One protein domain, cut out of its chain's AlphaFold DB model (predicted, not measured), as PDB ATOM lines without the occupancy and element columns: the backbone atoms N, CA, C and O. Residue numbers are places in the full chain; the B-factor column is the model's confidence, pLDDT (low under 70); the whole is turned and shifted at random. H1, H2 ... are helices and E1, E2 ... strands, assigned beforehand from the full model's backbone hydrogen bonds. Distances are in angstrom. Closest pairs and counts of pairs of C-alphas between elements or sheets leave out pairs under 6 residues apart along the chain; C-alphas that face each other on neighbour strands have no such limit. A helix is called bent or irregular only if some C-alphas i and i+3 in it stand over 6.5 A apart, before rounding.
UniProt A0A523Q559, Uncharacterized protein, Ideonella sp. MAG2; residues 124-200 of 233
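AT A GLANCE: This is residues 124 to 200 of the 233 residues of an uncharacterized protein of Ideonella sp. MAG2 (UniProt A0A523Q559). A strongly twisted sheet of four strands makes the body, with the bent hairpin E2 and E3 folding back on itself; short H1 lies at one end of the long axis and H2 at the other, where its residues 195 to 200 stick out. The 77 printed residues run E1, E2, E3, H1, E4, H2, a mixed class of two named helices and four named strands. The sheet's order is E1, E4, E2, E3, antiparallel throughout. The whole is only just compact, close to loose, with a radius of gyration of the C-alphas of 13.7 A and spans of 40 by 28 by 15 A.

IN THESE COORDINATES: E1, residues 124 to 131, begins at C-alpha 124 (235.604, 277.213, 288.225) and measures 20.2 A. E2, residues 135 to 148, 16.4 A, bends by 147 degrees at residue 140. E3, residues 151 to 162, 17.9 A, bends by 144 degrees at residue 159. H1 is residues 165 to 168, 5.3 A. E4, residues 179 to 185, measures 19.4 A. H2, residues 188 to 200, 18.2 A, ends at C-alpha 200 (249.005, 276.765, 272.656).

HOW THE PARTS SIT: E1, an edge strand, is antiparallel to E4 at 157 degrees, with N 125 and O 184 2.8 A apart, within hydrogen-bond range. E4 and E2 are antiparallel at 124 degrees, with N 183 and O 143 at 2.8 A. The hairpin E2 and E3 stands at 152 degrees, with N 144 and O 155 at 2.9 A. The closest C-alphas of E1 and E2, Gly 130 and Cys 136, are 4.9 A apart. H1 only grazes the sheet; its closest C-alphas to E3 are Phe 168 and His 153, 6.0 A. H2 is only just on the sheet, with 5 pairs of C-alphas within 10 A, and only grazes it with residues 190 to 191. Every O i to N i+4 pair is within range in H2; H1 is too short for one.

THE WHOLE: The C-alphas of Leu 166 and Ala 200 are farthest apart, 42.0 A. The printed part has no cut and no long link. Confidence is under 70 at residues 188 to 196 and 199 to 200.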
ATOM      1  N   VAL A 124     235.088 277.095 286.851       91.69
ATOM      2  CA  VAL A 124     235.604 277.213 288.225       91.69
ATOM      3  C   VAL A 124     237.087 276.854 288.319       91.69
ATOM      4  O   VAL A 124     237.610 275.996 287.602       91.69
ATOM      5  N   SER A 125     237.793 277.557 289.197       92.81
ATOM      6  CA  SER A 125     239.156 277.232 289.604       92.81
ATOM      7  C   SER A 125     239.111 276.302 290.806       92.81
ATOM      8  O   SER A 125     238.219 276.405 291.648       92.81
ATOM      9  N   ARG A 126     240.070 275.379 290.865       95.12
ATOM     10  CA  ARG A 126     240.167 274.380 291.925       95.12
ATOM     11  C   ARG A 126     241.588 274.357 292.442       95.12
ATOM     12  O   ARG A 126     242.517 274.106 291.677       95.12
ATOM     13  N   THR A 127     241.741 274.675 293.718       96.56
ATOM     14  CA  THR A 127     243.051 274.835 294.345       96.56
ATOM     15  C   THR A 127     243.169 273.854 295.494       96.56
ATOM     16  O   THR A 127     242.427 273.965 296.470       96.56
ATOM     17  N   ALA A 128     244.087 272.893 295.386       97.06
ATOM     18  CA  ALA A 128     244.368 271.954 296.465       97.06
ATOM     19  C   ALA A 128     244.827 272.703 297.723       97.06
ATOM     20  O   ALA A 128     245.674 273.594 297.640       97.06
ATOM     21  N   CYS A 129     244.271 272.337 298.878       97.88
ATOM     22  CA  CYS A 129     244.583 272.995 300.149       97.88
ATOM     23  C   CYS A 129     244.909 272.035 301.298       97.88
ATOM     24  O   CYS A 129     245.422 272.481 302.319       97.88
ATOM     25  N   GLY A 130     244.648 270.733 301.154       97.44
ATOM     26  CA  GLY A 130     245.014 269.740 302.164       97.44
ATOM     27  C   GLY A 130     244.760 268.314 301.690       97.44
ATOM     28  O   GLY A 130     243.804 268.068 300.962       97.44
ATOM     29  N   ALA A 131     245.611 267.371 302.090       97.38
ATOM     30  CA  ALA A 131     245.361 265.942 301.894       97.38
ATOM     31  C   ALA A 131     244.356 265.411 302.933       97.38
ATOM     32  O   ALA A 131     244.094 266.071 303.941       97.38
ATOM     33  N   GLU A 132     243.802 264.216 302.721       96.75
ATOM     34  CA  GLU A 132     242.971 263.541 303.724       96.75
ATOM     35  C   GLU A 132     243.692 263.440 305.080       96.75
ATOM     36  O   GLU A 132     244.861 263.073 305.163       96.75
ATOM     37  N   GLY A 133     242.991 263.825 306.148       95.44
ATOM     38  CA  GLY A 133     243.524 263.922 307.509       95.44
ATOM     39  C   GLY A 133     244.285 265.217 307.819       95.44
ATOM     40  O   GLY A 133     244.614 265.451 308.980       95.44
ATOM     41  N   SER A 134     244.547 266.075 306.827       96.69
ATOM     42  CA  SER A 134     245.197 267.381 307.021       96.69
ATOM     43  C   SER A 134     244.184 268.521 307.168       96.69
ATOM     44  O   SER A 134     242.983 268.345 306.960       96.69
ATOM     45  N   SER A 135     244.666 269.717 307.510       97.00
ATOM     46  CA  SER A 135     243.846 270.930 307.560       97.00
ATOM     47  C   SER A 135     243.953 271.748 306.270       97.00
ATOM     48  O   SER A 135     245.042 271.927 305.736       97.00
ATOM     49  N   CYS A 136     242.823 272.278 305.810       97.75
ATOM     50  CA  CYS A 136     242.701 273.271 304.749       97.75
ATOM     51  C   CYS A 136     242.398 274.636 305.380       97.75
ATOM     52  O   CYS A 136     241.450 274.761 306.158       97.75
ATOM     53  N   VAL A 137     243.196 275.655 305.060       97.12
ATOM     54  CA  VAL A 137     242.974 277.026 305.544       97.12
ATOM     55  C   VAL A 137     242.177 277.803 304.503       97.12
ATOM     56  O   VAL A 137     242.652 278.045 303.394       97.12
ATOM     57  N   VAL A 138     240.965 278.202 304.876       96.00
ATOM     58  CA  VAL A 138     240.050 278.997 304.059       96.00
ATOM     59  C   VAL A 138     240.086 280.446 304.538       96.00
ATOM     60  O   VAL A 138     239.713 280.759 305.670       96.00
ATOM     61  N   ASN A 139     240.535 281.346 303.663       92.62
ATOM     62  CA  ASN A 139     240.515 282.783 303.926       92.62
ATOM     63  C   ASN A 139     239.119 283.334 303.611       92.62
ATOM     64  O   ASN A 139     238.750 283.451 302.445       92.62
ATOM     65  N   GLY A 140     238.345 283.664 304.648       90.31
ATOM     66  CA  GLY A 140     236.932 284.034 304.504       90.31
ATOM     67  C   GLY A 140     236.026 282.809 304.341       90.31
ATOM     68  O   GLY A 140     236.345 281.739 304.856       90.31
ATOM     69  N   LYS A 141     234.895 282.971 303.643       92.38
ATOM     70  CA  LYS A 141     234.009 281.864 303.249       92.38
ATOM     71  C   LYS A 141     234.349 281.412 301.835       92.38
ATOM     72  O   LYS A 141     234.548 282.248 300.957       92.38
ATOM     73  N   ALA A 142     234.377 280.106 301.606       95.50
ATOM     74  CA  ALA A 142     234.507 279.529 300.273       95.50
ATOM     75  C   ALA A 142     233.804 278.172 300.193       95.50
ATOM     76  O   ALA A 142     233.552 277.524 301.212       95.50
ATOM     77  N   VAL A 143     233.534 277.718 298.971       97.00
ATOM     78  CA  VAL A 143     233.163 276.325 298.729       97.00
ATOM     79  C   VAL A 143     234.434 275.481 298.780       97.00
ATOM     80  O   VAL A 143     235.416 275.758 298.094       97.00
ATOM     81  N   VAL A 144     234.421 274.441 299.606       97.50
ATOM     82  CA  VAL A 144     235.480 273.432 299.679       97.50
ATOM     83  C   VAL A 144     234.884 272.096 299.281       97.50
ATOM     84  O   VAL A 144     233.795 271.737 299.733       97.50
ATOM     85  N   ARG A 145     235.609 271.342 298.460       97.56
ATOM     86  CA  ARG A 145     235.255 269.967 298.114       97.56
ATOM     87  C   ARG A 145     236.281 268.982 298.644       97.56
ATOM     88  O   ARG A 145     237.470 269.279 298.622       97.56
ATOM     89  N   PHE A 146     235.828 267.814 299.082       97.69
ATOM     90  CA  PHE A 146     236.654 266.719 299.585       97.69
ATOM     91  C   PHE A 146     236.387 265.448 298.783       97.69
ATOM     92  O   PHE A 146     235.232 265.052 298.607       97.69
ATOM     93  N   GLY A 147     237.444 264.809 298.285       97.06
ATOM     94  CA  GLY A 147     237.296 263.624 297.451       97.06
ATOM     95  C   GLY A 147     238.488 263.333 296.551       97.06
ATOM     96  O   GLY A 147     239.606 263.773 296.812       97.06
ATOM     97  N   GLN A 148     238.246 262.535 295.513       95.81
ATOM     98  CA  GLN A 148     239.253 262.101 294.548       95.81
ATOM     99  C   GLN A 148     238.606 261.736 293.208       95.81
ATOM    100  O   GLN A 148     237.540 261.118 293.154       95.81
ATOM    101  N   GLY A 149     239.302 262.025 292.105       91.88
ATOM    102  CA  GLY A 149     238.894 261.593 290.769       91.88
ATOM    103  C   GLY A 149     237.554 262.214 290.388       91.88
ATOM    104  O   GLY A 149     237.466 263.426 290.217       91.88
ATOM    105  N   THR A 150     236.510 261.395 290.279       90.88
ATOM    106  CA  THR A 150     235.137 261.832 289.973       90.88
ATOM    107  C   THR A 150     234.208 261.843 291.189       90.88
ATOM    108  O   THR A 150     233.026 262.139 291.048       90.88
ATOM    109  N   ARG A 151     234.714 261.519 292.383       93.12
ATOM    110  CA  ARG A 151     233.922 261.393 293.612       93.12
ATOM    111  C   ARG A 151     234.269 262.516 294.577       93.12
ATOM    112  O   ARG A 151     235.370 262.521 295.119       93.12
ATOM    113  N   TRP A 152     233.337 263.444 294.781       95.31
ATOM    114  CA  TRP A 152     233.541 264.648 295.586       95.31
ATOM    115  C   TRP A 152     232.277 265.009 296.361       95.31
ATOM    116  O   TRP A 152     231.195 265.017 295.781       95.31
ATOM    117  N   HIS A 153     232.445 265.361 297.634       96.44
ATOM    118  CA  HIS A 153     231.436 266.054 298.439       96.44
ATOM    119  C   HIS A 153     231.844 267.503 298.638       96.44
ATOM    120  O   HIS A 153     233.035 267.807 298.686       96.44
ATOM    121  N   TYR A 154     230.865 268.389 298.773       96.75
ATOM    122  CA  TYR A 154     231.060 269.835 298.809       96.75
ATOM    123  C   TYR A 154     230.459 270.414 300.088       96.75
ATOM    124  O   TYR A 154     229.472 269.902 300.616       96.75
ATOM    125  N   ALA A 155     231.059 271.485 300.595       95.81
ATOM    126  CA  ALA A 155     230.528 272.249 301.713       95.81
ATOM    127  C   ALA A 155     231.007 273.701 301.653       95.81
ATOM    128  O   ALA A 155     232.139 273.975 301.254       95.81
ATOM    129  N   VAL A 156     230.173 274.628 302.123       96.62
ATOM    130  CA  VAL A 156     230.606 276.003 302.393       96.62
ATOM    131  C   VAL A 156     231.345 276.035 303.724       96.62
ATOM    132  O   VAL A 156     230.796 275.661 304.762       96.62
ATOM    133  N   GLN A 157     232.587 276.498 303.691       95.69
ATOM    134  CA  GLN A 157     233.527 276.437 304.800       95.69
ATOM    135  C   GLN A 157     234.180 277.794 305.061       95.69
ATOM    136  O   GLN A 157     234.253 278.640 304.172       95.69
ATOM    137  N   GLU A 158     234.660 277.991 306.287       94.19
ATOM    138  CA  GLU A 158     235.395 279.188 306.702       94.19
ATOM    139  C   GLU A 158     236.470 278.841 307.735       94.19
ATOM    140  O   GLU A 158     236.309 277.906 308.522       94.19
ATOM    141  N   GLY A 159     237.572 279.591 307.740       94.12
ATOM    142  CA  GLY A 159     238.669 279.371 308.680       94.12
ATOM    143  C   GLY A 159     239.411 278.053 308.438       94.12
ATOM    144  O   GLY A 159     239.687 277.678 307.302       94.12
ATOM    145  N   THR A 160     239.795 277.362 309.512       96.31
ATOM    146  CA  THR A 160     240.546 276.099 309.411       96.31
ATOM    147  C   THR A 160     239.596 274.911 309.387       96.31
ATOM    148  O   THR A 160     238.850 274.693 310.340       96.31
ATOM    149  N   VAL A 161     239.661 274.113 308.323       95.88
ATOM    150  CA  VAL A 161     238.775 272.965 308.102       95.88
ATOM    151  C   VAL A 161     239.565 271.670 308.012       95.88
ATOM    152  O   VAL A 161     240.595 271.606 307.349       95.88
ATOM    153  N   SER A 162     239.077 270.617 308.668       96.75
ATOM    154  CA  SER A 162     239.668 269.280 308.573       96.75
ATOM    155  C   SER A 162     239.222 268.567 307.294       96.75
ATOM    156  O   SER A 162     238.028 268.412 307.039       96.75
ATOM    157  N   CYS A 163     240.177 268.095 306.495       97.50
ATOM    158  CA  CYS A 163     239.932 267.330 305.277       97.50
ATOM    159  C   CYS A 163     239.632 265.875 305.610       97.50
ATOM    160  O   CYS A 163     240.517 265.021 305.576       97.50
ATOM    161  N   SER A 164     238.387 265.586 305.982       95.06
ATOM    162  CA  SER A 164     238.010 264.261 306.465       95.06
ATOM    163  C   SER A 164     236.579 263.873 306.106       95.06
ATOM    164  O   SER A 164     235.704 264.724 305.919       95.06
ATOM    165  N   VAL A 165     236.321 262.563 306.122       93.00
ATOM    166  CA  VAL A 165     234.972 261.992 305.980       93.00
ATOM    167  C   VAL A 165     234.003 262.450 307.071       93.00
ATOM    168  O   VAL A 165     232.800 262.488 306.840       93.00
ATOM    169  N   LEU A 166     234.503 262.828 308.252       90.50
ATOM    170  CA  LEU A 166     233.663 263.353 309.332       90.50
ATOM    171  C   LEU A 166     233.135 264.752 309.002       90.50
ATOM    172  O   LEU A 166     232.010 265.090 309.357       90.50
ATOM    173  N   THR A 167     233.935 265.563 308.312       92.81
ATOM    174  CA  THR A 167     233.574 266.941 307.966       92.81
ATOM    175  C   THR A 167     232.656 267.001 306.744       92.81
ATOM    176  O   THR A 167     231.664 267.733 306.755       92.81
ATOM    177  N   PHE A 168     232.957 266.218 305.704       94.25
ATOM    178  CA  PHE A 168     232.281 266.305 304.402       94.25
ATOM    179  C   PHE A 168     231.310 265.149 304.112       94.25
ATOM    180  O   PHE A 168     230.552 265.224 303.150       94.25
ATOM    181  N   GLY A 169     231.301 264.093 304.929       92.25
ATOM    182  CA  GLY A 169     230.723 262.803 304.550       92.25
ATOM    183  C   GLY A 169     231.705 261.971 303.716       92.25
ATOM    184  O   GLY A 169     232.762 262.457 303.314       92.25
ATOM    185  N   ASP A 170     231.372 260.704 303.456       91.50
ATOM    186  CA  ASP A 170     232.215 259.812 302.650       91.50
ATOM    187  C   ASP A 170     231.826 259.888 301.160       91.50
ATOM    188  O   ASP A 170     230.730 259.443 300.801       91.50
ATOM    189  N   PRO A 171     232.671 260.459 300.274       92.19
ATOM    190  CA  PRO A 171     232.425 260.466 298.830       92.19
ATOM    191  C   PRO A 171     232.710 259.101 298.179       92.19
ATOM    192  O   PRO A 171     232.462 258.916 296.987       92.19
ATOM    193  N   GLY A 172     233.238 258.136 298.935       89.50
ATOM    194  CA  GLY A 172     233.792 256.886 298.442       89.50
ATOM    195  C   GLY A 172     235.244 257.039 297.980       89.50
ATOM    196  O   GLY A 172     235.939 258.008 298.290       89.50
ATOM    197  N   GLY A 173     235.732 256.052 297.227       85.75
ATOM    198  CA  GLY A 173     237.143 255.978 296.832       85.75
ATOM    199  C   GLY A 173     238.054 255.465 297.952       85.75
ATOM    200  O   GLY A 173     237.600 255.218 299.071       85.75
ATOM    201  N   SER A 174     239.333 255.272 297.632       86.69
ATOM    202  CA  SER A 174     240.312 254.712 298.566       86.69
ATOM    203  C   SER A 174     240.634 255.700 299.688       86.69
ATOM    204  O   SER A 174     240.794 256.896 299.454       86.69
ATOM    205  N   ALA A 175     240.722 255.202 300.919       84.62
ATOM    206  CA  ALA A 175     241.186 256.008 302.042       84.62
ATOM    207  C   ALA A 175     242.664 256.393 301.845       84.62
ATOM    208  O   ALA A 175     243.467 255.580 301.385       84.62
ATOM    209  N   GLY A 176     243.017 257.627 302.196       85.31
ATOM    210  CA  GLY A 176     244.366 258.186 302.095       85.31
ATOM    211  C   GLY A 176     244.702 258.815 300.740       85.31
ATOM    212  O   GLY A 176     245.773 259.396 300.594       85.31
ATOM    213  N   THR A 177     243.810 258.734 299.748       92.19
ATOM    214  CA  THR A 177     244.024 259.310 298.407       92.19
ATOM    215  C   THR A 177     243.106 260.491 298.102       92.19
ATOM    216  O   THR A 177     243.166 261.053 297.005       92.19
ATOM    217  N   ARG A 178     242.249 260.872 299.056       95.88
ATOM    218  CA  ARG A 178     241.342 262.016 298.950       95.88
ATOM    219  C   ARG A 178     242.058 263.303 299.359       95.88
ATOM    220  O   ARG A 178     243.036 263.279 300.107       95.88
ATOM    221  N   ALA A 179     241.563 264.437 298.885       97.00
ATOM    222  CA  ALA A 179     242.088 265.754 299.224       97.00
ATOM    223  C   ALA A 179     240.961 266.786 299.308       97.00
ATOM    224  O   ALA A 179     239.885 266.580 298.749       97.00
ATOM    225  N   CYS A 180     241.223 267.896 299.995       98.38
ATOM    226  CA  CYS A 180     240.426 269.105 299.884       98.38
ATOM    227  C   CYS A 180     240.914 269.998 298.749       98.38
ATOM    228  O   CYS A 180     242.117 270.247 298.599       98.38
ATOM    229  N   GLU A 181     239.957 270.600 298.058       98.12
ATOM    230  CA  GLU A 181     240.182 271.694 297.126       98.12
ATOM    231  C   GLU A 181     239.223 272.846 297.422       98.12
ATOM    232  O   GLU A 181     238.026 272.631 297.623       98.12
ATOM    233  N   ILE A 182     239.741 274.072 297.410       97.44
ATOM    234  CA  ILE A 182     238.924 275.286 297.404       97.44
ATOM    235  C   ILE A 182     238.425 275.500 295.975       97.44
ATOM    236  O   ILE A 182     239.228 275.519 295.033       97.44
ATOM    237  N   VAL A 183     237.112 275.660 295.823       96.00
ATOM    238  CA  VAL A 183     236.442 275.950 294.555       96.00
ATOM    239  C   VAL A 183     236.057 277.423 294.527       96.00
ATOM    240  O   VAL A 183     235.455 277.938 295.468       96.00
ATOM    241  N   ALA A 184     236.433 278.113 293.453       91.44
ATOM    242  CA  ALA A 184     236.105 279.520 293.262       91.44
ATOM    243  C   ALA A 184     235.757 279.808 291.797       91.44
ATOM    244  O   ALA A 184     236.409 279.245 290.906       91.44
ATOM    245  N   PRO A 185     234.807 280.719 291.519       87.88
ATOM    246  CA  PRO A 185     234.513 281.147 290.158       87.88
ATOM    247  C   PRO A 185     235.769 281.591 289.402       87.88
ATOM    248  O   PRO A 185     236.550 282.399 289.910       87.88
ATOM    249  N   GLN A 186     235.968 281.119 288.166       83.06
ATOM    250  CA  GLN A 186     237.032 281.679 287.330       83.06
ATOM    251  C   GLN A 186     236.636 283.084 286.885       83.06
ATOM    252  O   GLN A 186     235.581 283.287 286.282       83.06
ATOM    253  N   THR A 187     237.512 284.056 287.120       74.38
ATOM    254  CA  THR A 187     237.378 285.392 286.531       74.38
ATOM    255  C   THR A 187     237.652 285.338 285.029       74.38
ATOM    256  O   THR A 187     238.462 284.522 284.577       74.38
ATOM    257  N   ALA A 188     237.049 286.243 284.253       63.56
ATOM    258  CA  ALA A 188     237.226 286.313 282.797       63.56
ATOM    259  C   ALA A 188     238.710 286.327 282.367       63.56
ATOM    260  O   ALA A 188     239.099 285.632 281.429       63.56
ATOM    261  N   ALA A 189     239.573 287.021 283.118       62.22
ATOM    262  CA  ALA A 189     241.015 287.062 282.862       62.22
ATOM    263  C   ALA A 189     241.708 285.694 283.055       62.22
ATOM    264  O   ALA A 189     242.603 285.326 282.289       62.22
ATOM    265  N   SER A 190     241.293 284.916 284.060       67.25
ATOM    266  CA  SER A 190     241.812 283.559 284.290       67.25
ATOM    267  C   SER A 190     241.278 282.547 283.266       67.25
ATOM    268  O   SER A 190     242.011 281.643 282.855       67.25
ATOM    269  N   GLN A 191     240.048 282.742 282.772       64.00
ATOM    270  CA  GLN A 191     239.461 281.932 281.702       64.00
ATOM    271  C   GLN A 191     240.178 282.156 280.366       64.00
ATOM    272  O   GLN A 191     240.557 281.185 279.711       64.00
ATOM    273  N   GLN A 192     240.447 283.415 279.991       62.53
ATOM    274  CA  GLN A 192     241.169 283.753 278.759       62.53
ATOM    275  C   GLN A 192     242.585 283.165 278.744       62.53
ATOM    276  O   GLN A 192     242.969 282.536 277.760       62.53
ATOM    277  N   LYS A 193     243.335 283.271 279.851       68.44
ATOM    278  CA  LYS A 193     244.657 282.630 279.971       68.44
ATOM    279  C   LYS A 193     244.575 281.107 279.866       68.44
ATOM    280  O   LYS A 193     245.399 280.500 279.191       68.44
ATOM    281  N   SER A 194     243.570 280.486 280.482       67.50
ATOM    282  CA  SER A 194     243.362 279.033 280.406       67.50
ATOM    283  C   SER A 194     243.016 278.573 278.984       67.50
ATOM    284  O   SER A 194     243.517 277.549 278.522       67.50
ATOM    285  N   ALA A 195     242.186 279.337 278.268       68.56
ATOM    286  CA  ALA A 195     241.830 279.079 276.876       68.56
ATOM    287  C   ALA A 195     243.034 279.249 275.935       68.56
ATOM    288  O   ALA A 195     243.300 278.370 275.119       68.56
ATOM    289  N   GLN A 196     243.811 280.324 276.102       69.94
ATOM    290  CA  GLN A 196     245.044 280.565 275.349       69.94
ATOM    291  C   GLN A 196     246.086 279.468 275.593       69.94
ATOM    292  O   GLN A 196     246.691 278.979 274.643       69.94
ATOM    293  N   ASN A 197     246.260 279.029 276.843       70.56
ATOM    294  CA  ASN A 197     247.212 277.971 277.179       70.56
ATOM    295  C   ASN A 197     246.782 276.611 276.598       70.56
ATOM    296  O   ASN A 197     247.619 275.861 276.103       70.56
ATOM    297  N   ARG A 198     245.472 276.316 276.567       71.50
ATOM    298  CA  ARG A 198     244.932 275.121 275.890       71.50
ATOM    299  C   ARG A 198     245.136 275.157 274.374       71.50
ATOM    300  O   ARG A 198     245.533 274.146 273.805       71.50
ATOM    301  N   LEU A 199     244.918 276.307 273.731       68.81
ATOM    302  CA  LEU A 199     245.183 276.491 272.297       68.81
ATOM    303  C   LEU A 199     246.679 276.356 271.968       68.81
ATOM    304  O   LEU A 199     247.043 275.729 270.977       68.81
ATOM    305  N   ALA A 200     247.558 276.887 272.822       60.47
ATOM    306  CA  ALA A 200     249.005 276.765 272.656       60.47
ATOM    307  C   ALA A 200     249.502 275.312 272.801       60.47
ATOM    308  O   ALA A 200     250.458 274.918 272.135       60.47
TER     309      ALA A 200